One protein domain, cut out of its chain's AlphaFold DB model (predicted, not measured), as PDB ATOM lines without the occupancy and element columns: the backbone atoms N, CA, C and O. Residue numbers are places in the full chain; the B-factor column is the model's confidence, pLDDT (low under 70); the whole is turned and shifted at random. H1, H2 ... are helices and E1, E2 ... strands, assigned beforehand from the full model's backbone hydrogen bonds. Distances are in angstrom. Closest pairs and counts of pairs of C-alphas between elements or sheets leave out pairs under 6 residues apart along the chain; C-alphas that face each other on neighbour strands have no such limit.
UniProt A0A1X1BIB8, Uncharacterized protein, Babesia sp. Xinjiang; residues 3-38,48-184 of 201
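What this domain is: This is residues 3 to 38 and 48 to 184 of the 201 residues of an uncharacterized protein of Babesia sp. Xinjiang (UniProt A0A1X1BIB8). Look for a partial sandwich: a twisted sheet of six strands, E4 E5 E8 E9 E10 E11, with a smaller sheet, E3 E6 E7, over part of one face and the short helix H1 on the other. The hairpin E1 and E2 lies farthest from the middle, and residues 16 to 38 form a long stretch with no named element. The 173 printed residues hold eleven named strands, E1 to E11, then H1; the class is mostly strand. The large sheet is antiparallel, the sheet E3 E6 E7 mixed. The whole is compact, radius of gyration of the C-alphas 16.4 A, spanning 48 by 38 by 35 A.

How they stand to each other: Begin at edge strand E4, residues 64 to 72, which bends by 54 degrees at residue 69. It forms a hairpin with E5, residues 75 to 82, where N 67 and O 79 are 2.9 A apart. E8, residues 111 to 121, is next, with N 78 to O 118 at 3.0 A. From E8 a meander, each strand the antiparallel neighbour of the one before, runs through E9, residues 127 to 136, and E10, residues 146 to 157, to E11, residues 162 to 166. Its pairs include N 130 to O 117 at 2.8 A, N 131 to O 151 at 2.8 A and N 156 to O 163 at 2.8 A. In the facing sheet, E3, residues 48 to 53, is parallel to E6, residues 91 to 97, with N 52 to O 94 at 2.8 A; E7, residues 102 to 106, is antiparallel to E6, with N 95 to O 105 at 2.8 A. The facing parts are 9.3 A centre to centre, and the closest C-alphas of E7 and E11, Ile 104 and Tyr 164, are 6.0 A apart. H1, residues 173 to 179, is on the large sheet at a height of 9.6 A; its O i to N i+4 pairs are each within hydrogen-bond range. E1, residues 3 to 6, is antiparallel to E2, residues 9 to 15, with N 4 to O 11 at 2.9 A.

Where its parts are: Find C-alpha 64 at (28.904, -27.178, -21.648), where E4 begins its 22.4 A. E5 spans 22.5 A, E8 28.6 A, E9 29.5 A and E10 34.8 A. E1 starts at C-alpha 3, (26.532, -17.012, -12.562); H1 ends at C-alpha 179, (35.203, -46.150, -12.304).

The domain as a whole: The C-alphas of Arg 142 and Asp 159 are farthest apart, 52.8 A. Residues 39 to 47 are cut out, with 16.9 A between C-alphas 38 and 48. Of the links printed whole, none is long. Confidence is under 70 at 29 residues, among them 33 to 38 and 136 to 147.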
ATOM      1  N   TRP A   3      27.692 -17.656 -11.952       78.62
ATOM      2  CA  TRP A   3      26.532 -17.012 -12.562       78.62
ATOM      3  C   TRP A   3      26.653 -17.094 -14.070       78.62
ATOM      4  O   TRP A   3      27.613 -16.581 -14.642       78.62
ATOM      5  N   ILE A   4      25.668 -17.712 -14.713       75.38
ATOM      6  CA  ILE A   4      25.625 -17.796 -16.170       75.38
ATOM      7  C   ILE A   4      24.525 -16.869 -16.668       75.38
ATOM      8  O   ILE A   4      23.360 -16.968 -16.269       75.38
ATOM      9  N   LYS A   5      24.920 -15.939 -17.540       75.81
ATOM     10  CA  LYS A   5      24.008 -15.034 -18.232       75.81
ATOM     11  C   LYS A   5      23.655 -15.635 -19.585       75.81
ATOM     12  O   LYS A   5      24.529 -15.812 -20.428       75.81
ATOM     13  N   TYR A   6      22.371 -15.894 -19.810       69.38
ATOM     14  CA  TYR A   6      21.870 -16.357 -21.099       69.38
ATOM     15  C   TYR A   6      20.651 -15.533 -21.525       69.38
ATOM     16  O   TYR A   6      19.588 -15.570 -20.901       69.38
ATOM     17  N   GLY A   7      20.809 -14.738 -22.588       73.44
ATOM     18  CA  GLY A   7      19.806 -13.753 -22.993       73.44
ATOM     19  C   GLY A   7      19.526 -12.742 -21.874       73.44
ATOM     20  O   GLY A   7      20.418 -12.001 -21.461       73.44
ATOM     21  N   ARG A   8      18.279 -12.719 -21.385       66.75
ATOM     22  CA  ARG A   8      17.840 -11.889 -20.243       66.75
ATOM     23  C   ARG A   8      17.843 -12.639 -18.904       66.75
ATOM     24  O   ARG A   8      17.570 -12.026 -17.877       66.75
ATOM     25  N   ALA A   9      18.114 -13.945 -18.906       64.44
ATOM     26  CA  ALA A   9      18.132 -14.762 -17.700       64.44
ATOM     27  C   ALA A   9      19.523 -14.757 -17.051       64.44
ATOM     28  O   ALA A   9      20.547 -14.825 -17.736       64.44
ATOM     29  N   HIS A  10      19.533 -14.717 -15.720       70.88
ATOM     30  CA  HIS A  10      20.708 -14.913 -14.880       70.88
ATOM     31  C   HIS A  10      20.423 -16.104 -13.972       70.88
ATOM     32  O   HIS A  10      19.515 -16.041 -13.144       70.88
ATOM     33  N   LEU A  11      21.158 -17.195 -14.161       74.50
ATOM     34  CA  LEU A  11      21.002 -18.404 -13.360       74.50
ATOM     35  C   LEU A  11      22.273 -18.631 -12.546       74.50
ATOM     36  O   LEU A  11      23.384 -18.579 -13.080       74.50
ATOM     37  N   ALA A  12      22.088 -18.853 -11.247       78.06
ATOM     38  CA  ALA A  12      23.155 -19.252 -10.346       78.06
ATOM     39  C   ALA A  12      23.265 -20.775 -10.340       78.06
ATOM     40  O   ALA A  12      22.269 -21.473 -10.151       78.06
ATOM     41  N   PHE A  13      24.485 -21.271 -10.506       81.00
ATOM     42  CA  PHE A  13      24.799 -22.687 -10.410       81.00
ATOM     43  C   PHE A  13      25.835 -22.916  -9.317       81.00
ATOM     44  O   PHE A  13      26.817 -22.173  -9.181       81.00
ATOM     45  N   THR A  14      25.634 -23.970  -8.536       86.38
ATOM     46  CA  THR A  14      26.675 -24.483  -7.652       86.38
ATOM     47  C   THR A  14      27.514 -25.461  -8.453       86.38
ATOM     48  O   THR A  14      27.006 -26.473  -8.933       86.38
ATOM     49  N   VAL A  15      28.790 -25.115  -8.622       88.19
ATOM     50  CA  VAL A  15      29.794 -26.011  -9.190       88.19
ATOM     51  C   VAL A  15      30.581 -26.620  -8.047       88.19
ATOM     52  O   VAL A  15      31.051 -25.890  -7.171       88.19
ATOM     53  N   GLN A  16      30.724 -27.935  -8.078       91.38
ATOM     54  CA  GLN A  16      31.517 -28.711  -7.141       91.38
ATOM     55  C   GLN A  16      32.443 -29.657  -7.898       91.38
ATOM     56  O   GLN A  16      32.078 -30.216  -8.931       91.38
ATOM     57  N   ILE A  17      33.643 -29.853  -7.366       92.94
ATOM     58  CA  ILE A  17      34.530 -30.921  -7.823       92.94
ATOM     59  C   ILE A  17      34.034 -32.222  -7.173       92.94
ATOM     60  O   ILE A  17      33.709 -32.191  -5.981       92.94
ATOM     61  N   PRO A  18      33.949 -33.351  -7.900       94.12
ATOM     62  CA  PRO A  18      33.528 -34.608  -7.298       94.12
ATOM     63  C   PRO A  18      34.478 -34.995  -6.147       94.12
ATOM     64  O   PRO A  18      35.699 -34.819  -6.278       94.12
ATOM     65  N   PRO A  19      33.941 -35.434  -4.997       94.31
ATOM     66  CA  PRO A  19      34.718 -35.588  -3.779       94.31
ATOM     67  C   PRO A  19      35.573 -36.854  -3.798       94.31
ATOM     68  O   PRO A  19      35.333 -37.794  -4.558       94.31
ATOM     69  N   THR A  20      36.544 -36.872  -2.890       94.94
ATOM     70  CA  THR A  20      37.200 -38.090  -2.420       94.94
ATOM     71  C   THR A  20      36.747 -38.322  -0.985       94.94
ATOM     72  O   THR A  20      36.937 -37.457  -0.132       94.94
ATOM     73  N   GLU A  21      36.134 -39.470  -0.720       94.06
ATOM     74  CA  GLU A  21      35.596 -39.852   0.584       94.06
ATOM     75  C   GLU A  21      36.327 -41.110   1.051       94.06
ATOM     76  O   GLU A  21      36.297 -42.130   0.368       94.06
ATOM     77  N   ASN A  22      37.015 -41.033   2.195       92.50
ATOM     78  CA  ASN A  22      37.822 -42.136   2.738       92.50
ATOM     79  C   ASN A  22      38.839 -42.702   1.724       92.50
ATOM     80  O   ASN A  22      38.950 -43.912   1.565       92.50
ATOM     81  N   GLY A  23      39.531 -41.823   0.990       93.06
ATOM     82  CA  GLY A  23      40.492 -42.223  -0.050       93.06
ATOM     83  C   GLY A  23      39.857 -42.707  -1.358       93.06
ATOM     84  O   GLY A  23      40.574 -43.020  -2.300       93.06
ATOM     85  N   ILE A  24      38.524 -42.726  -1.466       95.50
ATOM     86  CA  ILE A  24      37.817 -43.195  -2.660       95.50
ATOM     87  C   ILE A  24      37.217 -42.007  -3.403       95.50
ATOM     88  O   ILE A  24      36.366 -41.286  -2.881       95.50
ATOM     89  N   PHE A  25      37.626 -41.806  -4.650       95.75
ATOM     90  CA  PHE A  25      37.028 -40.809  -5.526       95.75
ATOM     91  C   PHE A  25      35.618 -41.229  -5.958       95.75
ATOM     92  O   PHE A  25      35.407 -42.353  -6.418       95.75
ATOM     93  N   LYS A  26      34.659 -40.305  -5.833       95.12
ATOM     94  CA  LYS A  26      33.244 -40.501  -6.174       95.12
ATOM     95  C   LYS A  26      32.827 -39.544  -7.295       95.12
ATOM     96  O   LYS A  26      32.435 -38.408  -7.005       95.12
ATOM     97  N   PRO A  27      32.894 -39.977  -8.569       94.88
ATOM     98  CA  PRO A  27      32.395 -39.199  -9.693       94.88
ATOM     99  C   PRO A  27      30.918 -38.837  -9.504       94.88
ATOM    100  O   PRO A  27      30.103 -39.641  -9.046       94.88
ATOM    101  N   LYS A  28      30.577 -37.589  -9.825       92.44
ATOM    102  CA  LYS A  28      29.205 -37.074  -9.858       92.44
ATOM    103  C   LYS A  28      29.158 -35.799 -10.695       92.44
ATOM    104  O   LYS A  28      30.183 -35.154 -10.911       92.44
ATOM    105  N   SER A  29      27.960 -35.395 -11.115       91.50
ATOM    106  CA  SER A  29      27.742 -34.122 -11.818       91.50
ATOM    107  C   SER A  29      28.393 -32.949 -11.073       91.50
ATOM    108  O   SER A  29      28.102 -32.722  -9.895       91.50
ATOM    109  N   ILE A  30      29.234 -32.178 -11.773       91.94
ATOM    110  CA  ILE A  30      29.860 -30.970 -11.212       91.94
ATOM    111  C   ILE A  30      28.848 -29.859 -10.974       91.94
ATOM    112  O   ILE A  30      29.066 -29.014 -10.115       91.94
ATOM    113  N   ILE A  31      27.738 -29.849 -11.716       87.56
ATOM    114  CA  ILE A  31      26.651 -28.898 -11.516       87.56
ATOM    115  C   ILE A  31      25.602 -29.536 -10.607       87.56
ATOM    116  O   ILE A  31      24.986 -30.546 -10.960       87.56
ATOM    117  N   GLU A  32      25.352 -28.910  -9.459       77.31
ATOM    118  CA  GLU A  32      24.145 -29.155  -8.672       77.31
ATOM    119  C   GLU A  32      23.040 -28.254  -9.206       77.31
ATOM    120  O   GLU A  32      22.942 -27.075  -8.862       77.31
ATOM    121  N   CYS A  33      22.216 -28.798 -10.096       65.50
ATOM    122  CA  CYS A  33      21.022 -28.114 -10.556       65.50
ATOM    123  C   CYS A  33      19.803 -28.998 -10.292       65.50
ATOM    124  O   CYS A  33      19.803 -30.169 -10.687       65.50
ATOM    125  N   PRO A  34      18.730 -28.469  -9.681       57.28
ATOM    126  CA  PRO A  34      17.433 -29.094  -9.832       57.28
ATOM    127  C   PRO A  34      17.050 -28.926 -11.304       57.28
ATOM    128  O   PRO A  34      16.682 -27.832 -11.728       57.28
ATOM    129  N   TYR A  35      17.161 -29.989 -12.103       58.50
ATOM    130  CA  TYR A  35      16.577 -30.025 -13.442       58.50
ATOM    131  C   TYR A  35      15.065 -29.810 -13.300       58.50
ATOM    132  O   TYR A  35      14.297 -30.757 -13.133       58.50
ATOM    133  N   VAL A  36      14.610 -28.554 -13.321       53.53
ATOM    134  CA  VAL A  36      13.184 -28.232 -13.359       53.53
ATOM    135  C   VAL A  36      12.746 -28.455 -14.794       53.53
ATOM    136  O   VAL A  36      12.735 -27.545 -15.622       53.53
ATOM    137  N   LEU A  37      12.427 -29.709 -15.102       52.09
ATOM    138  CA  LEU A  37      11.832 -30.087 -16.369       52.09
ATOM    139  C   LEU A  37      10.440 -29.462 -16.429       52.09
ATOM    140  O   LEU A  37       9.456 -30.022 -15.956       52.09
ATOM    141  N   ARG A  38      10.359 -28.259 -16.995       51.28
ATOM    142  CA  ARG A  38       9.067 -27.694 -17.370       51.28
ATOM    143  C   ARG A  38       8.453 -28.615 -18.422       51.28
ATOM    144  O   ARG A  38       9.151 -29.124 -19.308       51.28
ATOM    145  N   ARG A  48      17.682 -28.905 -30.969       78.75
ATOM    146  CA  ARG A  48      19.059 -28.410 -31.038       78.75
ATOM    147  C   ARG A  48      20.017 -29.578 -30.973       78.75
ATOM    148  O   ARG A  48      19.862 -30.444 -30.123       78.75
ATOM    149  N   HIS A  49      21.037 -29.544 -31.816       86.50
ATOM    150  CA  HIS A  49      22.120 -30.512 -31.771       86.50
ATOM    151  C   HIS A  49      23.264 -29.948 -30.934       86.50
ATOM    152  O   HIS A  49      23.736 -28.837 -31.181       86.50
ATOM    153  N   LEU A  50      23.697 -30.710 -29.937       90.19
ATOM    154  CA  LEU A  50      24.874 -30.422 -29.134       90.19
ATOM    155  C   LEU A  50      25.902 -31.516 -29.401       90.19
ATOM    156  O   LEU A  50      25.685 -32.663 -29.025       90.19
ATOM    157  N   ASN A  51      27.016 -31.165 -30.042       93.38
ATOM    158  CA  ASN A  51      28.144 -32.078 -30.181       93.38
ATOM    159  C   ASN A  51      29.123 -31.871 -29.020       93.38
ATOM    160  O   ASN A  51      29.610 -30.757 -28.823       93.38
ATOM    161  N   ILE A  52      29.410 -32.936 -28.280       94.44
ATOM    162  CA  ILE A  52      30.467 -33.000 -27.273       94.44
ATOM    163  C   ILE A  52      31.618 -33.787 -27.892       94.44
ATOM    164  O   ILE A  52      31.518 -34.998 -28.079       94.44
ATOM    165  N   ASP A  53      32.699 -33.089 -28.218       95.19
ATOM    166  CA  ASP A  53      33.932 -33.715 -28.688       95.19
ATOM    167  C   ASP A  53      34.868 -33.954 -27.502       95.19
ATOM    168  O   ASP A  53      35.395 -33.009 -26.917       95.19
ATOM    169  N   ILE A  54      35.075 -35.220 -27.140       95.44
ATOM    170  CA  ILE A  54      35.899 -35.585 -25.981       95.44
ATOM    171  C   ILE A  54      37.401 -35.413 -26.233       95.44
ATOM    172  O   ILE A  54      38.188 -35.495 -25.291       95.44
ATOM    173  N   SER A  55      37.814 -35.194 -27.485       93.38
ATOM    174  CA  SER A  55      39.220 -34.965 -27.831       93.38
ATOM    175  C   SER A  55      39.661 -33.513 -27.649       93.38
ATOM    176  O   SER A  55      40.862 -33.246 -27.595       93.38
ATOM    177  N   ASP A  56      38.706 -32.592 -27.494       87.94
ATOM    178  CA  ASP A  56      38.960 -31.163 -27.359       87.94
ATOM    179  C   ASP A  56      38.358 -30.601 -26.063       87.94
ATOM    180  O   ASP A  56      37.174 -30.274 -25.962       87.94
ATOM    181  N   CYS A  57      39.217 -30.428 -25.059       83.75
ATOM    182  CA  CYS A  57      38.850 -29.791 -23.793       83.75
ATOM    183  C   CYS A  57      38.825 -28.252 -23.863       83.75
ATOM    184  O   CYS A  57      38.551 -27.605 -22.853       83.75
ATOM    185  N   SER A  58      39.146 -27.656 -25.016       78.31
ATOM    186  CA  SER A  58      39.168 -26.203 -25.230       78.31
ATOM    187  C   SER A  58      37.908 -25.665 -25.911       78.31
ATOM    188  O   SER A  58      37.726 -24.447 -25.989       78.31
ATOM    189  N   ASN A  59      37.017 -26.550 -26.370       66.81
ATOM    190  CA  ASN A  59      35.848 -26.159 -27.144       66.81
ATOM    191  C   ASN A  59      34.886 -25.276 -26.327       66.81
ATOM    192  O   ASN A  59      34.308 -25.690 -25.320       66.81
ATOM    193  N   ALA A  60      34.691 -24.042 -26.795       61.69
ATOM    194  CA  ALA A  60      33.921 -22.990 -26.139       61.69
ATOM    195  C   ALA A  60      32.405 -23.110 -26.382       61.69
ATOM    196  O   ALA A  60      31.738 -22.131 -26.739       61.69
ATOM    197  N   ASN A  61      31.828 -24.301 -26.201       78.69
ATOM    198  CA  ASN A  61      30.377 -24.430 -26.251       78.69
ATOM    199  C   ASN A  61      29.759 -23.859 -24.967       78.69
ATOM    200  O   ASN A  61      29.934 -24.408 -23.886       78.69
ATOM    201  N   ILE A  62      28.998 -22.767 -25.092       78.31
ATOM    202  CA  ILE A  62      28.333 -22.098 -23.959       78.31
ATOM    203  C   ILE A  62      27.379 -23.013 -23.172       78.31
ATOM    204  O   ILE A  62      27.055 -22.718 -22.023       78.31
ATOM    205  N   ASP A  63      26.915 -24.101 -23.786       85.56
ATOM    206  CA  ASP A  63      26.002 -25.056 -23.169       85.56
ATOM    207  C   ASP A  63      26.744 -26.172 -22.396       85.56
ATOM    208  O   ASP A  63      26.085 -27.036 -21.820       85.56
ATOM    209  N   VAL A  64      28.087 -26.162 -22.340       89.00
ATOM    210  CA  VAL A  64      28.904 -27.178 -21.648       89.00
ATOM    211  C   VAL A  64      29.936 -26.532 -20.720       89.00
ATOM    212  O   VAL A  64      30.671 -25.629 -21.108       89.00
ATOM    213  N   ILE A  65      30.029 -27.024 -19.484       90.38
ATOM    214  CA  ILE A  65      31.116 -26.713 -18.548       90.38
ATOM    215  C   ILE A  65      32.023 -27.928 -18.446       90.38
ATOM    216  O   ILE A  65      31.554 -29.034 -18.180       90.38
ATOM    217  N   ILE A  66      33.322 -27.710 -18.623       93.44
ATOM    218  CA  ILE A  66      34.319 -28.777 -18.600       93.44
ATOM    219  C   ILE A  66      35.108 -28.709 -17.293       93.44
ATOM    220  O   ILE A  66      35.683 -27.675 -16.951       93.44
ATOM    221  N   LEU A  67      35.153 -29.826 -16.569       93.56
ATOM    222  CA  LEU A  67      36.113 -30.076 -15.501       93.56
ATOM    223  C   LEU A  67      37.180 -31.012 -16.060       93.56
ATOM    224  O   LEU A  67      36.911 -32.197 -16.203       93.56
ATOM    225  N   GLY A  68      38.347 -30.491 -16.426       92.50
ATOM    226  CA  GLY A  68      39.362 -31.261 -17.147       92.50
ATOM    227  C   GLY A  68      40.556 -31.692 -16.300       92.50
ATOM    228  O   GLY A  68      40.985 -30.961 -15.408       92.50
ATOM    229  N   ASN A  69      41.141 -32.834 -16.670       90.94
ATOM    230  CA  ASN A  69      42.493 -33.269 -16.303       90.94
ATOM    231  C   ASN A  69      42.749 -33.416 -14.795       90.94
ATOM    232  O   ASN A  69      43.830 -33.097 -14.295       90.94
ATOM    233  N   ILE A  70      41.765 -33.919 -14.053       94.50
ATOM    234  CA  ILE A  70      41.912 -34.157 -12.621       94.50
ATOM    235  C   ILE A  70      42.536 -35.526 -12.378       94.50
ATOM    236  O   ILE A  70      41.925 -36.550 -12.667       94.50
ATOM    237  N   ARG A  71      43.715 -35.566 -11.756       94.81
ATOM    238  CA  ARG A  71      44.331 -36.830 -11.338       94.81
ATOM    239  C   ARG A  71      43.676 -37.388 -10.067       94.81
ATOM    240  O   ARG A  71      43.506 -36.665  -9.080       94.81
ATOM    241  N   ARG A  72      43.323 -38.675 -10.089       94.31
ATOM    242  CA  ARG A  72      42.753 -39.467  -8.987       94.31
ATOM    243  C   ARG A  72      43.392 -40.854  -9.007       94.31
ATOM    244  O   ARG A  72      43.034 -41.687  -9.834       94.31
ATOM    245  N   GLY A  73      44.396 -41.062  -8.155       92.19
ATOM    246  CA  GLY A  73      45.236 -42.260  -8.218       92.19
ATOM    247  C   GLY A  73      45.899 -42.404  -9.595       92.19
ATOM    248  O   GLY A  73      46.544 -41.472 -10.095       92.19
ATOM    249  N   CYS A  74      45.689 -43.562 -10.224       94.69
ATOM    250  CA  CYS A  74      46.172 -43.884 -11.571       94.69
ATOM    251  C   CYS A  74      45.256 -43.394 -12.703       94.69
ATOM    252  O   CYS A  74      45.560 -43.629 -13.871       94.69
ATOM    253  N   TRP A  75      44.163 -42.702 -12.385       96.81
ATOM    254  CA  TRP A  75      43.209 -42.200 -13.367       96.81
ATOM    255  C   TRP A  75      43.304 -40.685 -13.536       96.81
ATOM    256  O   TRP A  75      43.531 -39.937 -12.584       96.81
ATOM    257  N   ILE A  76      43.092 -40.229 -14.763       97.12
ATOM    258  CA  ILE A  76      42.859 -38.834 -15.118       97.12
ATOM    259  C   ILE A  76      41.383 -38.724 -15.491       97.12
ATOM    260  O   ILE A  76      40.890 -39.444 -16.356       97.12
ATOM    261  N   TYR A  77      40.678 -37.842 -14.795       97.50
ATOM    262  CA  TYR A  77      39.247 -37.640 -14.918       97.50
ATOM    263  C   TYR A  77      38.943 -36.304 -15.589       97.50
ATOM    264  O   TYR A  77      39.437 -35.254 -15.159       97.50
ATOM    265  N   THR A  78      38.075 -36.351 -16.596       97.12
ATOM    266  CA  THR A  78      37.502 -35.175 -17.251       97.12
ATOM    267  C   THR A  78      35.982 -35.321 -17.322       97.12
ATOM    268  O   THR A  78      35.470 -36.398 -17.604       97.12
ATOM    269  N   GLN A  79      35.235 -34.245 -17.085       96.31
ATOM    270  CA  GLN A  79      33.778 -34.218 -17.201       96.31
ATOM    271  C   GLN A  79      33.330 -33.069 -18.100       96.31
ATOM    272  O   GLN A  79      33.705 -31.923 -17.871       96.31
ATOM    273  N   PHE A  80      32.458 -33.370 -19.058       95.44
ATOM    274  CA  PHE A  80      31.733 -32.416 -19.892       95.44
ATOM    275  C   PHE A  80      30.292 -32.343 -19.382       95.44
ATOM    276  O   PHE A  80      29.484 -33.237 -19.637       95.44
ATOM    277  N   ASN A  81      29.965 -31.312 -18.609       92.19
ATOM    278  CA  ASN A  81      28.657 -31.160 -17.979       92.19
ATOM    279  C   ASN A  81      27.762 -30.217 -18.782       92.19
ATOM    280  O   ASN A  81      28.159 -29.087 -19.062       92.19
ATOM    281  N   ILE A  82      26.562 -30.667 -19.145       89.50
ATOM    282  CA  ILE A  82      25.629 -29.875 -19.945       89.50
ATOM    283  C   ILE A  82      24.860 -28.939 -19.019       89.50
ATOM    284  O   ILE A  82      24.159 -29.363 -18.100       89.50
ATOM    285  N   VAL A  83      24.955 -27.640 -19.284       85.25
ATOM    286  CA  VAL A  83      24.287 -26.630 -18.471       85.25
ATOM    287  C   VAL A  83      22.812 -26.542 -18.872       85.25
ATOM    288  O   VAL A  83      22.508 -26.282 -20.040       85.25
ATOM    289  N   PRO A  84      21.856 -26.650 -17.932       76.00
ATOM    290  CA  PRO A  84      20.429 -26.566 -18.240       76.00
ATOM    291  C   PRO A  84      19.963 -25.105 -18.435       76.00
ATOM    292  O   PRO A  84      19.004 -24.653 -17.813       76.00
ATOM    293  N   LEU A  85      20.650 -24.328 -19.285       69.69
ATOM    294  CA  LEU A  85      20.340 -22.913 -19.568       69.69
ATOM    295  C   LEU A  85      19.092 -22.735 -20.433       69.69
ATOM    296  O   LEU A  85      18.425 -21.701 -20.387       69.69
ATOM    297  N   ARG A  86      18.820 -23.723 -21.282       66.12
ATOM    298  CA  ARG A  86      17.760 -23.728 -22.296       66.12
ATOM    299  C   ARG A  86      16.856 -24.919 -22.006       66.12
ATOM    300  O   ARG A  86      17.292 -25.854 -21.345       66.12
ATOM    301  N   ASN A  87      15.602 -24.893 -22.464       60.19
ATOM    302  CA  ASN A  87      14.665 -26.006 -22.269       60.19
ATOM    303  C   ASN A  87      15.309 -27.330 -22.732       60.19
ATOM    304  O   ASN A  87      15.313 -27.653 -23.917       60.19
ATOM    305  N   SER A  88      15.801 -28.095 -21.755       58.56
ATOM    306  CA  SER A  88      16.648 -29.279 -21.914       58.56
ATOM    307  C   SER A  88      16.040 -30.475 -22.663       58.56
ATOM    308  O   SER A  88      16.828 -31.252 -23.195       58.56
ATOM    309  N   PRO A  89      14.705 -30.696 -22.759       61.88
ATOM    310  CA  PRO A  89      14.209 -31.923 -23.394       61.88
ATOM    311  C   PRO A  89      14.356 -31.967 -24.920       61.88
ATOM    312  O   PRO A  89      13.992 -32.977 -25.507       61.88
ATOM    313  N   TYR A  90      14.852 -30.902 -25.555       67.38
ATOM    314  CA  TYR A  90      14.989 -30.807 -27.013       67.38
ATOM    315  C   TYR A  90      16.448 -30.709 -27.482       67.38
ATOM    316  O   TYR A  90      16.703 -30.286 -28.609       67.38
ATOM    317  N   VAL A  91      17.408 -31.043 -26.616       78.69
ATOM    318  CA  VAL A  91      18.828 -31.092 -26.983       78.69
ATOM    319  C   VAL A  91      19.190 -32.527 -27.362       78.69
ATOM    320  O   VAL A  91      19.271 -33.393 -26.494       78.69
ATOM    321  N   LEU A  92      19.412 -32.769 -28.653       87.44
ATOM    322  CA  LEU A  92      19.994 -34.009 -29.160       87.44
ATOM    323  C   LEU A  92      21.509 -33.933 -29.003       87.44
ATOM    324  O   LEU A  92      22.179 -33.125 -29.649       87.44
ATOM    325  N   VAL A  93      22.040 -34.757 -28.107       91.56
ATOM    326  CA  VAL A  93      23.470 -34.791 -27.804       91.56
ATOM    327  C   VAL A  93      24.147 -35.855 -28.651       91.56
ATOM    328  O   VAL A  93      23.759 -37.018 -28.601       91.56
ATOM    329  N   LYS A  94      25.186 -35.460 -29.384       95.19
ATOM    330  CA  LYS A  94      26.128 -36.369 -30.035       95.19
ATOM    331  C   LYS A  94      27.459 -36.295 -29.296       95.19
ATOM    332  O   LYS A  94      27.910 -35.206 -28.957       95.19
ATOM    333  N   VAL A  95      28.067 -37.439 -29.019       96.62
ATOM    334  CA  VAL A  95      29.378 -37.544 -28.379       96.62
ATOM    335  C   VAL A  95      30.337 -38.161 -29.377       96.62
ATOM    336  O   VAL A  95      30.076 -39.237 -29.915       96.62
ATOM    337  N   THR A  96      31.434 -37.462 -29.634       96.62
ATOM    338  CA  THR A  96      32.407 -37.813 -30.668       96.62
ATOM    339  C   THR A  96      33.824 -37.721 -30.128       96.62
ATOM    340  O   THR A  96      34.078 -37.050 -29.131       96.62
ATOM    341  N   ASN A  97      34.751 -38.400 -30.791       95.75
ATOM    342  CA  ASN A  97      36.179 -38.153 -30.669       95.75
ATOM    343  C   ASN A  97      36.705 -37.783 -32.058       95.75
ATOM    344  O   ASN A  97      36.932 -38.662 -32.893       95.75
ATOM    345  N   SER A  98      36.863 -36.484 -32.321       94.38
ATOM    346  CA  SER A  98      37.249 -36.011 -33.657       94.38
ATOM    347  C   SER A  98      38.689 -36.368 -34.022       94.38
ATOM    348  O   SER A  98      38.954 -36.665 -35.189       94.38
ATOM    349  N   LYS A  99      39.597 -36.439 -33.036       94.06
ATOM    350  CA  LYS A  99      40.981 -36.901 -33.234       94.06
ATOM    351  C   LYS A  99      41.039 -38.282 -33.897       94.06
ATOM    352  O   LYS A  99      41.930 -38.523 -34.705       94.06
ATOM    353  N   TYR A 100      40.095 -39.163 -33.571       92.94
ATOM    354  CA  TYR A 100      39.997 -40.510 -34.142       92.94
ATOM    355  C   TYR A 100      38.826 -40.676 -35.118       92.94
ATOM    356  O   TYR A 100      38.517 -41.797 -35.500       92.94
ATOM    357  N   GLN A 101      38.167 -39.577 -35.510       92.75
ATOM    358  CA  GLN A 101      37.004 -39.576 -36.407       92.75
ATOM    359  C   GLN A 101      35.914 -40.581 -35.991       92.75
ATOM    360  O   GLN A 101      35.314 -41.251 -36.831       92.75
ATOM    361  N   CYS A 102      35.667 -40.698 -34.685       94.06
ATOM    362  CA  CYS A 102      34.784 -41.717 -34.129       94.06
ATOM    363  C   CYS A 102      33.526 -41.102 -33.509       94.06
ATOM    364  O   CYS A 102      33.603 -40.177 -32.694       94.06
ATOM    365  N   ASP A 103      32.373 -41.670 -33.854       95.25
ATOM    366  CA  ASP A 103      31.101 -41.407 -33.192       95.25
ATOM    367  C   ASP A 103      30.922 -42.402 -32.040       95.25
ATOM    368  O   ASP A 103      30.950 -43.613 -32.247       95.25
ATOM    369  N   ILE A 104      30.758 -41.893 -30.818       96.81
ATOM    370  CA  ILE A 104      30.701 -42.716 -29.600       96.81
ATOM    371  C   ILE A 104      29.250 -42.956 -29.198       96.81
ATOM    372  O   ILE A 104      28.851 -44.077 -28.894       96.81
ATOM    373  N   TYR A 105      28.455 -41.889 -29.177       96.56
ATOM    374  CA  TYR A 105      27.065 -41.947 -28.754       96.56
ATOM    375  C   TYR A 105      26.235 -40.876 -29.456       96.56
ATOM    376  O   TYR A 105      26.699 -39.759 -29.680       96.56
ATOM    377  N   GLU A 106      24.977 -41.195 -29.732       95.19
ATOM    378  CA  GLU A 106      23.974 -40.242 -30.185       95.19
ATOM    379  C   GLU A 106      22.693 -40.440 -29.372       95.19
ATOM    380  O   GLU A 106      22.202 -41.560 -29.203       95.19
ATOM    381  N   ALA A 107      22.185 -39.346 -28.806       90.06
ATOM    382  CA  ALA A 107      20.979 -39.360 -27.999       90.06
ATOM    383  C   ALA A 107      19.755 -39.672 -28.863       90.06
ATOM    384  O   ALA A 107      19.533 -39.052 -29.900       90.06
ATOM    385  N   THR A 108      18.929 -40.604 -28.393       83.88
ATOM    386  CA  THR A 108      17.622 -40.904 -28.985       83.88
ATOM    387  C   THR A 108      16.533 -40.026 -28.373       83.88
ATOM    388  O   THR A 108      16.700 -39.481 -27.279       83.88
ATOM    389  N   ASP A 109      15.373 -39.959 -29.024       72.31
ATOM    390  CA  ASP A 109      14.222 -39.205 -28.525       72.31
ATOM    391  C   ASP A 109      13.881 -39.551 -27.066       72.31
ATOM    392  O   ASP A 109      13.754 -40.712 -26.673       72.31
ATOM    393  N   GLY A 110      13.743 -38.512 -26.239       74.25
ATOM    394  CA  GLY A 110      13.400 -38.635 -24.820       74.25
ATOM    395  C   GLY A 110      14.570 -38.942 -23.877       74.25
ATOM    396  O   GLY A 110      14.373 -38.876 -22.660       74.25
ATOM    397  N   ALA A 111      15.772 -39.220 -24.394       81.81
ATOM    398  CA  ALA A 111      16.985 -39.311 -23.588       81.81
ATOM    399  C   ALA A 111      17.531 -37.908 -23.296       81.81
ATOM    400  O   ALA A 111      17.762 -37.116 -24.207       81.81
ATOM    401  N   MET A 112      17.762 -37.595 -22.021       86.69
ATOM    402  CA  MET A 112      18.408 -36.346 -21.625       86.69
ATOM    403  C   MET A 112      19.803 -36.642 -21.090       86.69
ATOM    404  O   MET A 112      19.955 -37.030 -19.931       86.69
ATOM    405  N   VAL A 113      20.827 -36.448 -21.918       89.56
ATOM    406  CA  VAL A 113      22.211 -36.499 -21.435       89.56
ATOM    407  C   VAL A 113      22.430 -35.319 -20.492       89.56
ATOM    408  O   VAL A 113      22.072 -34.186 -20.800       89.56
ATOM    409  N   THR A 114      22.983 -35.602 -19.320       90.25
ATOM    410  CA  THR A 114      23.274 -34.598 -18.286       90.25
ATOM    411  C   THR A 114      24.745 -34.214 -18.296       90.25
ATOM    412  O   THR A 114      25.095 -33.045 -18.191       90.25
ATOM    413  N   HIS A 115      25.618 -35.208 -18.433       93.38
ATOM    414  CA  HIS A 115      27.053 -35.023 -18.527       93.38
ATOM    415  C   HIS A 115      27.706 -36.251 -19.161       93.38
ATOM    416  O   HIS A 115      27.128 -37.342 -19.194       93.38
ATOM    417  N   VAL A 116      28.917 -36.046 -19.661       96.69
ATOM    418  CA  VAL A 116      29.811 -37.083 -20.168       96.69
ATOM    419  C   VAL A 116      31.059 -37.089 -19.300       96.69
ATOM    420  O   VAL A 116      31.591 -36.028 -18.978       96.69
ATOM    421  N   GLU A 117      31.522 -38.267 -18.919       97.88
ATOM    422  CA  GLU A 117      32.742 -38.452 -18.141       97.88
ATOM    423  C   GLU A 117      33.761 -39.225 -18.963       97.88
ATOM    424  O   GLU A 117      33.410 -40.149 -19.693       97.88
ATOM    425  N   LEU A 118      35.021 -38.845 -18.826       97.81
ATOM    426  CA  LEU A 118      36.169 -39.472 -19.449       97.81
ATOM    427  C   LEU A 118      37.133 -39.907 -18.350       97.81
ATOM    428  O   LEU A 118      37.494 -39.109 -17.482       97.81
ATOM    429  N   PHE A 119      37.543 -41.167 -18.407       98.19
ATOM    430  CA  PHE A 119      38.490 -41.770 -17.482       98.19
ATOM    431  C   PHE A 119      39.660 -42.338 -18.273       98.19
ATOM    432  O   PHE A 119      39.503 -43.333 -18.980       98.19
ATOM    433  N   ASP A 120      40.826 -41.722 -18.128       97.62
ATOM    434  CA  ASP A 120      42.076 -42.151 -18.745       97.62
ATOM    435  C   ASP A 120      42.987 -42.790 -17.698       97.62
ATOM    436  O   ASP A 120      43.387 -42.145 -16.730       97.62
ATOM    437  N   HIS A 121      43.339 -44.058 -17.878       96.81
ATOM    438  CA  HIS A 121      44.304 -44.728 -17.022       96.81
ATOM    439  C   HIS A 121      45.719 -44.309 -17.428       96.81
ATOM    440  O   HIS A 121      46.178 -44.623 -18.527       96.81
ATOM    441  N   ALA A 122      46.438 -43.651 -16.519       93.56
ATOM    442  CA  ALA A 122      47.739 -43.044 -16.786       93.56
ATOM    443  C   ALA A 122      48.811 -44.062 -17.219       93.56
ATOM    444  O   ALA A 122      49.647 -43.747 -18.056       93.56
ATOM    445  N   GLU A 123      48.781 -45.277 -16.660       93.00
ATOM    446  CA  GLU A 123      49.822 -46.290 -16.912       93.00
ATOM    447  C   GLU A 123      49.471 -47.264 -18.046       93.00
ATOM    448  O   GLU A 123      50.288 -47.521 -18.923       93.00
ATOM    449  N   HIS A 124      48.251 -47.804 -18.051       93.06
ATOM    450  CA  HIS A 124      47.821 -48.808 -19.029       93.06
ATOM    451  C   HIS A 124      47.231 -48.223 -20.316       93.06
ATOM    452  O   HIS A 124      46.857 -48.976 -21.213       93.06
ATOM    453  N   GLY A 125      47.090 -46.897 -20.402       91.19
ATOM    454  CA  GLY A 125      46.536 -46.218 -21.571       91.19
ATOM    455  C   GLY A 125      45.053 -46.500 -21.824       91.19
ATOM    456  O   GLY A 125      44.544 -46.111 -22.874       91.19
ATOM    457  N   TRP A 126      44.349 -47.166 -20.902       96.25
ATOM    458  CA  TRP A 126      42.919 -47.437 -21.034       96.25
ATOM    459  C   TRP A 126      42.120 -46.146 -20.999       96.25
ATOM    460  O   TRP A 126      42.423 -45.253 -20.215       96.25
ATOM    461  N   GLN A 127      41.056 -46.087 -21.791       97.56
ATOM    462  CA  GLN A 127      40.139 -44.963 -21.766       97.56
ATOM    463  C   GLN A 127      38.695 -45.453 -21.744       97.56
ATOM    464  O   GLN A 127      38.309 -46.302 -22.554       97.56
ATOM    465  N   TYR A 128      37.908 -44.899 -20.827       98.06
ATOM    466  CA  TYR A 128      36.478 -45.154 -20.705       98.06
ATOM    467  C   TYR A 128      35.698 -43.850 -20.809       98.06
ATOM    468  O   TYR A 128      36.105 -42.828 -20.259       98.06
ATOM    469  N   VAL A 129      34.560 -43.906 -21.493       98.12
ATOM    470  CA  VAL A 129      33.624 -42.793 -21.651       98.12
ATOM    471  C   VAL A 129      32.298 -43.201 -21.030       98.12
ATOM    472  O   VAL A 129      31.713 -44.204 -21.440       98.12
ATOM    473  N   VAL A 130      31.813 -42.441 -20.052       97.69
ATOM    474  CA  VAL A 130      30.531 -42.690 -19.383       97.69
ATOM    475  C   VAL A 130      29.533 -41.604 -19.771       97.69
ATOM    476  O   VAL A 130      29.761 -40.418 -19.541       97.69
ATOM    477  N   ILE A 131      28.408 -42.007 -20.358       96.94
ATOM    478  CA  ILE A 131      27.305 -41.119 -20.724       96.94
ATOM    479  C   ILE A 131      26.241 -41.198 -19.634       96.94
ATOM    480  O   ILE A 131      25.617 -42.243 -19.451       96.94
ATOM    481  N   ASN A 132      26.004 -40.092 -18.930       94.06
ATOM    482  CA  ASN A 132      25.009 -40.019 -17.864       94.06
ATOM    483  C   ASN A 132      23.674 -39.493 -18.405       94.06
ATOM    484  O   ASN A 132      23.546 -38.307 -18.731       94.06
ATOM    485  N   ILE A 133      22.661 -40.358 -18.454       90.25
ATOM    486  CA  ILE A 133      21.362 -40.109 -19.084       90.25
ATOM    487  C   ILE A 133      20.266 -40.070 -18.013       90.25
ATOM    488  O   ILE A 133      20.100 -40.990 -17.214       90.25
ATOM    489  N   GLY A 134      19.479 -38.999 -18.005       84.31
ATOM    490  CA  GLY A 134      18.207 -38.942 -17.297       84.31
ATOM    491  C   GLY A 134      17.067 -39.335 -18.230       84.31
ATOM    492  O   GLY A 134      16.932 -38.762 -19.313       84.31
ATOM    493  N   ARG A 135      16.210 -40.270 -17.806       75.62
ATOM    494  CA  ARG A 135      14.929 -40.528 -18.481       75.62
ATOM    495  C   ARG A 135      13.764 -40.035 -17.646       75.62
ATOM    496  O   ARG A 135      13.752 -40.163 -16.424       75.62
ATOM    497  N   ARG A 136      12.758 -39.495 -18.328       67.44
ATOM    498  CA  ARG A 136      11.489 -39.107 -17.711       67.44
ATOM    499  C   ARG A 136      10.690 -40.370 -17.403       67.44
ATOM    500  O   ARG A 136      10.325 -41.080 -18.335       67.44
ATOM    501  N   THR A 137      10.378 -40.627 -16.136       61.81
ATOM    502  CA  THR A 137       9.376 -41.643 -15.790       61.81
ATOM    503  C   THR A 137       8.002 -40.985 -15.650       61.81
ATOM    504  O   THR A 137       7.866 -39.865 -15.151       61.81
ATOM    505  N   SER A 138       6.964 -41.647 -16.160       55.12
ATOM    506  CA  SER A 138       5.608 -41.097 -16.299       55.12
ATOM    507  C   SER A 138       4.758 -41.178 -15.025       55.12
ATOM    508  O   SER A 138       3.555 -40.944 -15.081       55.12
ATOM    509  N   GLU A 139       5.339 -41.517 -13.874       54.00
ATOM    510  CA  GLU A 139       4.549 -41.958 -12.717       54.00
ATOM    511  C   GLU A 139       3.873 -40.830 -11.927       54.00
ATOM    512  O   GLU A 139       2.960 -41.105 -11.156       54.00
ATOM    513  N   ASN A 140       4.237 -39.557 -12.122       44.88
ATOM    514  CA  ASN A 140       3.490 -38.453 -11.519       44.88
ATOM    515  C   ASN A 140       3.677 -37.122 -12.259       44.88
ATOM    516  O   ASN A 140       4.752 -36.528 -12.252       44.88
ATOM    517  N   ILE A 141       2.579 -36.578 -12.796       49.22
ATOM    518  CA  ILE A 141       2.507 -35.291 -13.525       49.22
ATOM    519  C   ILE A 141       3.068 -34.107 -12.702       49.22
ATOM    520  O   ILE A 141       3.461 -33.086 -13.258       49.22
ATOM    521  N   ARG A 142       3.138 -34.241 -11.369       42.84
ATOM    522  CA  ARG A 142       3.631 -33.202 -10.446       42.84
ATOM    523  C   ARG A 142       5.043 -33.435  -9.902       42.84
ATOM    524  O   ARG A 142       5.610 -32.522  -9.309       42.84
ATOM    525  N   ARG A 143       5.613 -34.631 -10.077       44.56
ATOM    526  CA  ARG A 143       6.973 -34.987  -9.647       44.56
ATOM    527  C   ARG A 143       7.582 -35.894 -10.705       44.56
ATOM    528  O   ARG A 143       7.393 -37.104 -10.673       44.56
ATOM    529  N   MET A 144       8.302 -35.288 -11.641       49.50
ATOM    530  CA  MET A 144       9.118 -36.037 -12.588       49.50
ATOM    531  C   MET A 144      10.262 -36.683 -11.806       49.50
ATOM    532  O   MET A 144      11.172 -35.990 -11.357       49.50
ATOM    533  N   SER A 145      10.181 -37.997 -11.598       53.50
ATOM    534  CA  SER A 145      11.327 -38.785 -11.156       53.50
ATOM    535  C   SER A 145      12.192 -39.080 -12.380       53.50
ATOM    536  O   SER A 145      11.670 -39.315 -13.474       53.50
ATOM    537  N   MET A 146      13.511 -39.003 -12.220       61.19
ATOM    538  CA  MET A 146      14.441 -39.401 -13.270       61.19
ATOM    539  C   MET A 146      15.068 -40.730 -12.896       61.19
ATOM    540  O   MET A 146      15.770 -40.814 -11.888       61.19
ATOM    541  N   SER A 147      14.860 -41.751 -13.726       67.19
ATOM    542  CA  SER A 147      15.744 -42.910 -13.686       67.19
ATOM    543  C   SER A 147      17.088 -42.477 -14.266       67.19
ATOM    544  O   SER A 147      17.138 -41.927 -15.373       67.19
ATOM    545  N   LYS A 148      18.160 -42.688 -13.502       79.31
ATOM    546  CA  LYS A 148      19.525 -42.512 -13.990       79.31
ATOM    547  C   LYS A 148      19.915 -43.765 -14.756       79.31
ATOM    548  O   LYS A 148      19.860 -44.861 -14.210       79.31
ATOM    549  N   GLU A 149      20.291 -43.584 -16.005       89.75
ATOM    550  CA  GLU A 149      20.888 -44.606 -16.850       89.75
ATOM    551  C   GLU A 149      22.309 -44.158 -17.181       89.75
ATOM    552  O   GLU A 149      22.553 -42.976 -17.430       89.75
ATOM    553  N   MET A 150      23.247 -45.099 -17.175       93.00
ATOM    554  CA  MET A 150      24.622 -44.851 -17.583       93.00
ATOM    555  C   MET A 150      24.954 -45.753 -18.759       93.00
ATOM    556  O   MET A 150      24.682 -46.955 -18.715       93.00
ATOM    557  N   LYS A 151      25.562 -45.171 -19.794       95.81
ATOM    558  CA  LYS A 151      26.213 -45.945 -20.847       95.81
ATOM    559  C   LYS A 151      27.717 -45.869 -20.721       95.81
ATOM    560  O   LYS A 151      28.230 -44.787 -20.458       95.81
ATOM    561  N   VAL A 152      28.411 -46.985 -20.913       97.44
ATOM    562  CA  VAL A 152      29.874 -47.041 -20.788       97.44
ATOM    563  C   VAL A 152      30.467 -47.520 -22.098       97.44
ATOM    564  O   VAL A 152      30.121 -48.588 -22.590       97.44
ATOM    565  N   TYR A 153      31.401 -46.743 -22.629       97.75
ATOM    566  CA  TYR A 153      32.156 -47.072 -23.824       97.75
ATOM    567  C   TYR A 153      33.627 -47.237 -23.466       97.75
ATOM    568  O   TYR A 153      34.185 -46.410 -22.746       97.75
ATOM    569  N   LYS A 154      34.271 -48.283 -23.980       96.81
ATOM    570  CA  LYS A 154      35.712 -48.505 -23.813       96.81
ATOM    571  C   LYS A 154      36.436 -48.250 -25.125       96.81
ATOM    572  O   LYS A 154      36.024 -48.777 -26.157       96.81
ATOM    573  N   ARG A 155      37.530 -47.491 -25.078       96.62
ATOM    574  CA  ARG A 155      38.433 -47.333 -26.221       96.62
ATOM    575  C   ARG A 155      39.160 -48.650 -26.486       96.62
ATOM    576  O   ARG A 155      39.763 -49.217 -25.573       96.62
ATOM    577  N   ILE A 156      39.095 -49.120 -27.723       95.06
ATOM    578  CA  ILE A 156      39.843 -50.270 -28.220       95.06
ATOM    579  C   ILE A 156      40.802 -49.757 -29.287       95.06
ATOM    580  O   ILE A 156      40.380 -49.175 -30.288       95.06
ATOM    581  N   ASP A 157      42.087 -49.975 -29.040       90.94
ATOM    582  CA  ASP A 157      43.155 -49.657 -29.975       90.94
ATOM    583  C   ASP A 157      43.318 -50.880 -30.899       90.94
ATOM    584  O   ASP A 157      43.778 -51.933 -30.458       90.94
ATOM    585  N   GLY A 158      42.826 -50.785 -32.138       81.50
ATOM    586  CA  GLY A 158      43.015 -51.802 -33.176       81.50
ATOM    587  C   GLY A 158      44.236 -51.506 -34.049       81.50
ATOM    588  O   GLY A 158      44.795 -50.415 -33.975       81.50
ATOM    589  N   ASP A 159      44.611 -52.463 -34.902       78.00
ATOM    590  CA  ASP A 159      45.822 -52.368 -35.737       78.00
ATOM    591  C   ASP A 159      45.825 -51.133 -36.660       78.00
ATOM    592  O   ASP A 159      46.867 -50.504 -36.830       78.00
ATOM    593  N   ASP A 160      44.656 -50.736 -37.181       79.38
ATOM    594  CA  ASP A 160      44.526 -49.608 -38.119       79.38
ATOM    595  C   ASP A 160      43.615 -48.472 -37.628       79.38
ATOM    596  O   ASP A 160      43.630 -47.390 -38.210       79.38
ATOM    597  N   ASN A 161      42.797 -48.688 -36.588       87.94
ATOM    598  CA  ASN A 161      41.800 -47.710 -36.141       87.94
ATOM    599  C   ASN A 161      41.521 -47.790 -34.637       87.94
ATOM    600  O   ASN A 161      41.528 -48.864 -34.035       87.94
ATOM    601  N   ILE A 162      41.187 -46.638 -34.053       91.94
ATOM    602  CA  ILE A 162      40.656 -46.543 -32.693       91.94
ATOM    603  C   ILE A 162      39.133 -46.523 -32.765       91.94
ATOM    604  O   ILE A 162      38.546 -45.702 -33.470       91.94
ATOM    605  N   VAL A 163      38.495 -47.411 -32.006       94.12
ATOM    606  CA  VAL A 163      37.033 -47.499 -31.908       94.12
ATOM    607  C   VAL A 163      36.583 -47.491 -30.454       94.12
ATOM    608  O   VAL A 163      37.338 -47.848 -29.548       94.12
ATOM    609  N   TYR A 164      35.332 -47.099 -30.223       95.69
ATOM    610  CA  TYR A 164      34.708 -47.152 -28.905       95.69
ATOM    611  C   TYR A 164      33.663 -48.258 -28.875       95.69
ATOM    612  O   TYR A 164      32.710 -48.255 -29.649       95.69
ATOM    613  N   PHE A 165      33.853 -49.213 -27.974       95.06
ATOM    614  CA  PHE A 165      32.970 -50.359 -27.830       95.06
ATOM    615  C   PHE A 165      31.948 -50.123 -26.716       95.06
ATOM    616  O   PHE A 165      32.337 -49.809 -25.590       95.06
ATOM    617  N   ASP A 166      30.659 -50.279 -27.029       95.69
ATOM    618  CA  ASP A 166      29.545 -50.116 -26.085       95.69
ATOM    619  C   ASP A 166      29.459 -51.316 -25.125       95.69
ATOM    620  O   ASP A 166      29.065 -52.422 -25.511       95.69
ATOM    621  N   LEU A 167      29.823 -51.100 -23.861       94.62
ATOM    622  CA  LEU A 167      29.791 -52.120 -22.809       94.62
ATOM    623  C   LEU A 167      28.399 -52.290 -22.188       94.62
ATOM    624  O   LEU A 167      28.159 -53.282 -21.492       94.62
ATOM    625  N   SER A 168      27.461 -51.378 -22.452       85.19
ATOM    626  CA  SER A 168      26.108 -51.435 -21.892       85.19
ATOM    627  C   SER A 168      25.268 -52.580 -22.444       85.19
ATOM    628  O   SER A 168      24.307 -52.987 -21.799       85.19
ATOM    629  N   ASN A 169      25.649 -53.144 -23.591       81.00
ATOM    630  CA  ASN A 169      24.994 -54.322 -24.164       81.00
ATOM    631  C   ASN A 169      25.426 -55.648 -23.512       81.00
ATOM    632  O   ASN A 169      24.847 -56.686 -23.826       81.00
ATOM    633  N   PHE A 170      26.436 -55.632 -22.633       85.19
ATOM    634  CA  PHE A 170      27.004 -56.839 -22.025       85.19
ATOM    635  C   PHE A 170      26.785 -56.857 -20.517       85.19
ATOM    636  O   PHE A 170      25.949 -57.604 -20.018       85.19
ATOM    637  N   TRP A 171      27.548 -56.037 -19.792       85.50
ATOM    638  CA  TRP A 171      27.483 -55.946 -18.340       85.50
ATOM    639  C   TRP A 171      28.157 -54.654 -17.883       85.50
ATOM    640  O   TRP A 171      29.379 -54.554 -17.861       85.50
ATOM    641  N   VAL A 172      27.354 -53.641 -17.559       90.25
ATOM    642  CA  VAL A 172      27.851 -52.291 -17.253       90.25
ATOM    643  C   VAL A 172      28.362 -52.151 -15.813       90.25
ATOM    644  O   VAL A 172      29.316 -51.412 -15.568       90.25
ATOM    645  N   ASP A 173      27.767 -52.889 -14.871       92.88
ATOM    646  CA  ASP A 173      27.966 -52.688 -13.431       92.88
ATOM    647  C   ASP A 173      29.422 -52.827 -12.965       92.88
ATOM    648  O   ASP A 173      29.865 -51.940 -12.239       92.88
ATOM    649  N   PRO A 174      30.216 -53.827 -13.403       94.44
ATOM    650  CA  PRO A 174      31.601 -53.962 -12.946       94.44
ATOM    651  C   PRO A 174      32.474 -52.780 -13.380       94.44
ATOM    652  O   PRO A 174      33.383 -52.365 -12.664       94.44
ATOM    653  N   TYR A 175      32.188 -52.207 -14.553       95.12
ATOM    654  CA  TYR A 175      32.909 -51.037 -15.048       95.12
ATOM    655  C   TYR A 175      32.506 -49.781 -14.284       95.12
ATOM    656  O   TYR A 175      33.370 -48.977 -13.950       95.12
ATOM    657  N   ILE A 176      31.221 -49.622 -13.965       95.50
ATOM    658  CA  ILE A 176      30.770 -48.527 -13.105       95.50
ATOM    659  C   ILE A 176      31.381 -48.661 -11.716       95.50
ATOM    660  O   ILE A 176      31.920 -47.684 -11.209       95.50
ATOM    661  N   GLU A 177      31.371 -49.854 -11.124       95.38
ATOM    662  CA  GLU A 177      31.983 -50.104  -9.822       95.38
ATOM    663  C   GLU A 177      33.470 -49.734  -9.829       95.38
ATOM    664  O   GLU A 177      33.911 -48.993  -8.955       95.38
ATOM    665  N   MET A 178      34.222 -50.143 -10.850       95.12
ATOM    666  CA  MET A 178      35.628 -49.765 -11.007       95.12
ATOM    667  C   MET A 178      35.819 -48.243 -11.140       95.12
ATOM    668  O   MET A 178      36.670 -47.664 -10.468       95.12
ATOM    669  N   LEU A 179      35.037 -47.578 -11.997       96.69
ATOM    670  CA  LEU A 179      35.203 -46.150 -12.304       96.69
ATOM    671  C   LEU A 179      34.681 -45.228 -11.185       96.69
ATOM    672  O   LEU A 179      35.151 -44.100 -11.051       96.69
ATOM    673  N   TYR A 180      33.732 -45.698 -10.369       96.50
ATOM    674  CA  TYR A 180      33.101 -44.937  -9.281       96.50
ATOM    675  C   TYR A 180      33.620 -45.317  -7.883       96.50
ATOM    676  O   TYR A 180      33.107 -44.841  -6.861       96.50
ATOM    677  N   ASN A 181      34.648 -46.167  -7.823       95.31
ATOM    678  CA  ASN A 181      35.368 -46.521  -6.602       95.31
ATOM    679  C   ASN A 181      36.889 -46.451  -6.810       95.31
ATOM    680  O   ASN A 181      37.622 -47.339  -6.386       95.31
ATOM    681  N   ILE A 182      37.367 -45.395  -7.470       95.19
ATOM    682  CA  ILE A 182      38.800 -45.202  -7.707       95.19
ATOM    683  C   ILE A 182      39.491 -44.863  -6.386       95.19
ATOM    684  O   ILE A 182      39.228 -43.814  -5.797       95.19
ATOM    685  N   ASP A 183      40.404 -45.726  -5.958       93.38
ATOM    686  CA  ASP A 183      41.319 -45.443  -4.857       93.38
ATOM    687  C   ASP A 183      42.309 -44.344  -5.278       93.38
ATOM    688  O   ASP A 183      42.977 -44.432  -6.315       93.38
ATOM    689  N   THR A 184      42.369 -43.266  -4.500       89.44
ATOM    690  CA  THR A 184      43.278 -42.148  -4.755       89.44
ATOM    691  C   THR A 184      44.652 -42.324  -4.115       89.44
ATOM    692  O   THR A 184      45.512 -41.473  -4.341       89.44
TER     693      THR A 184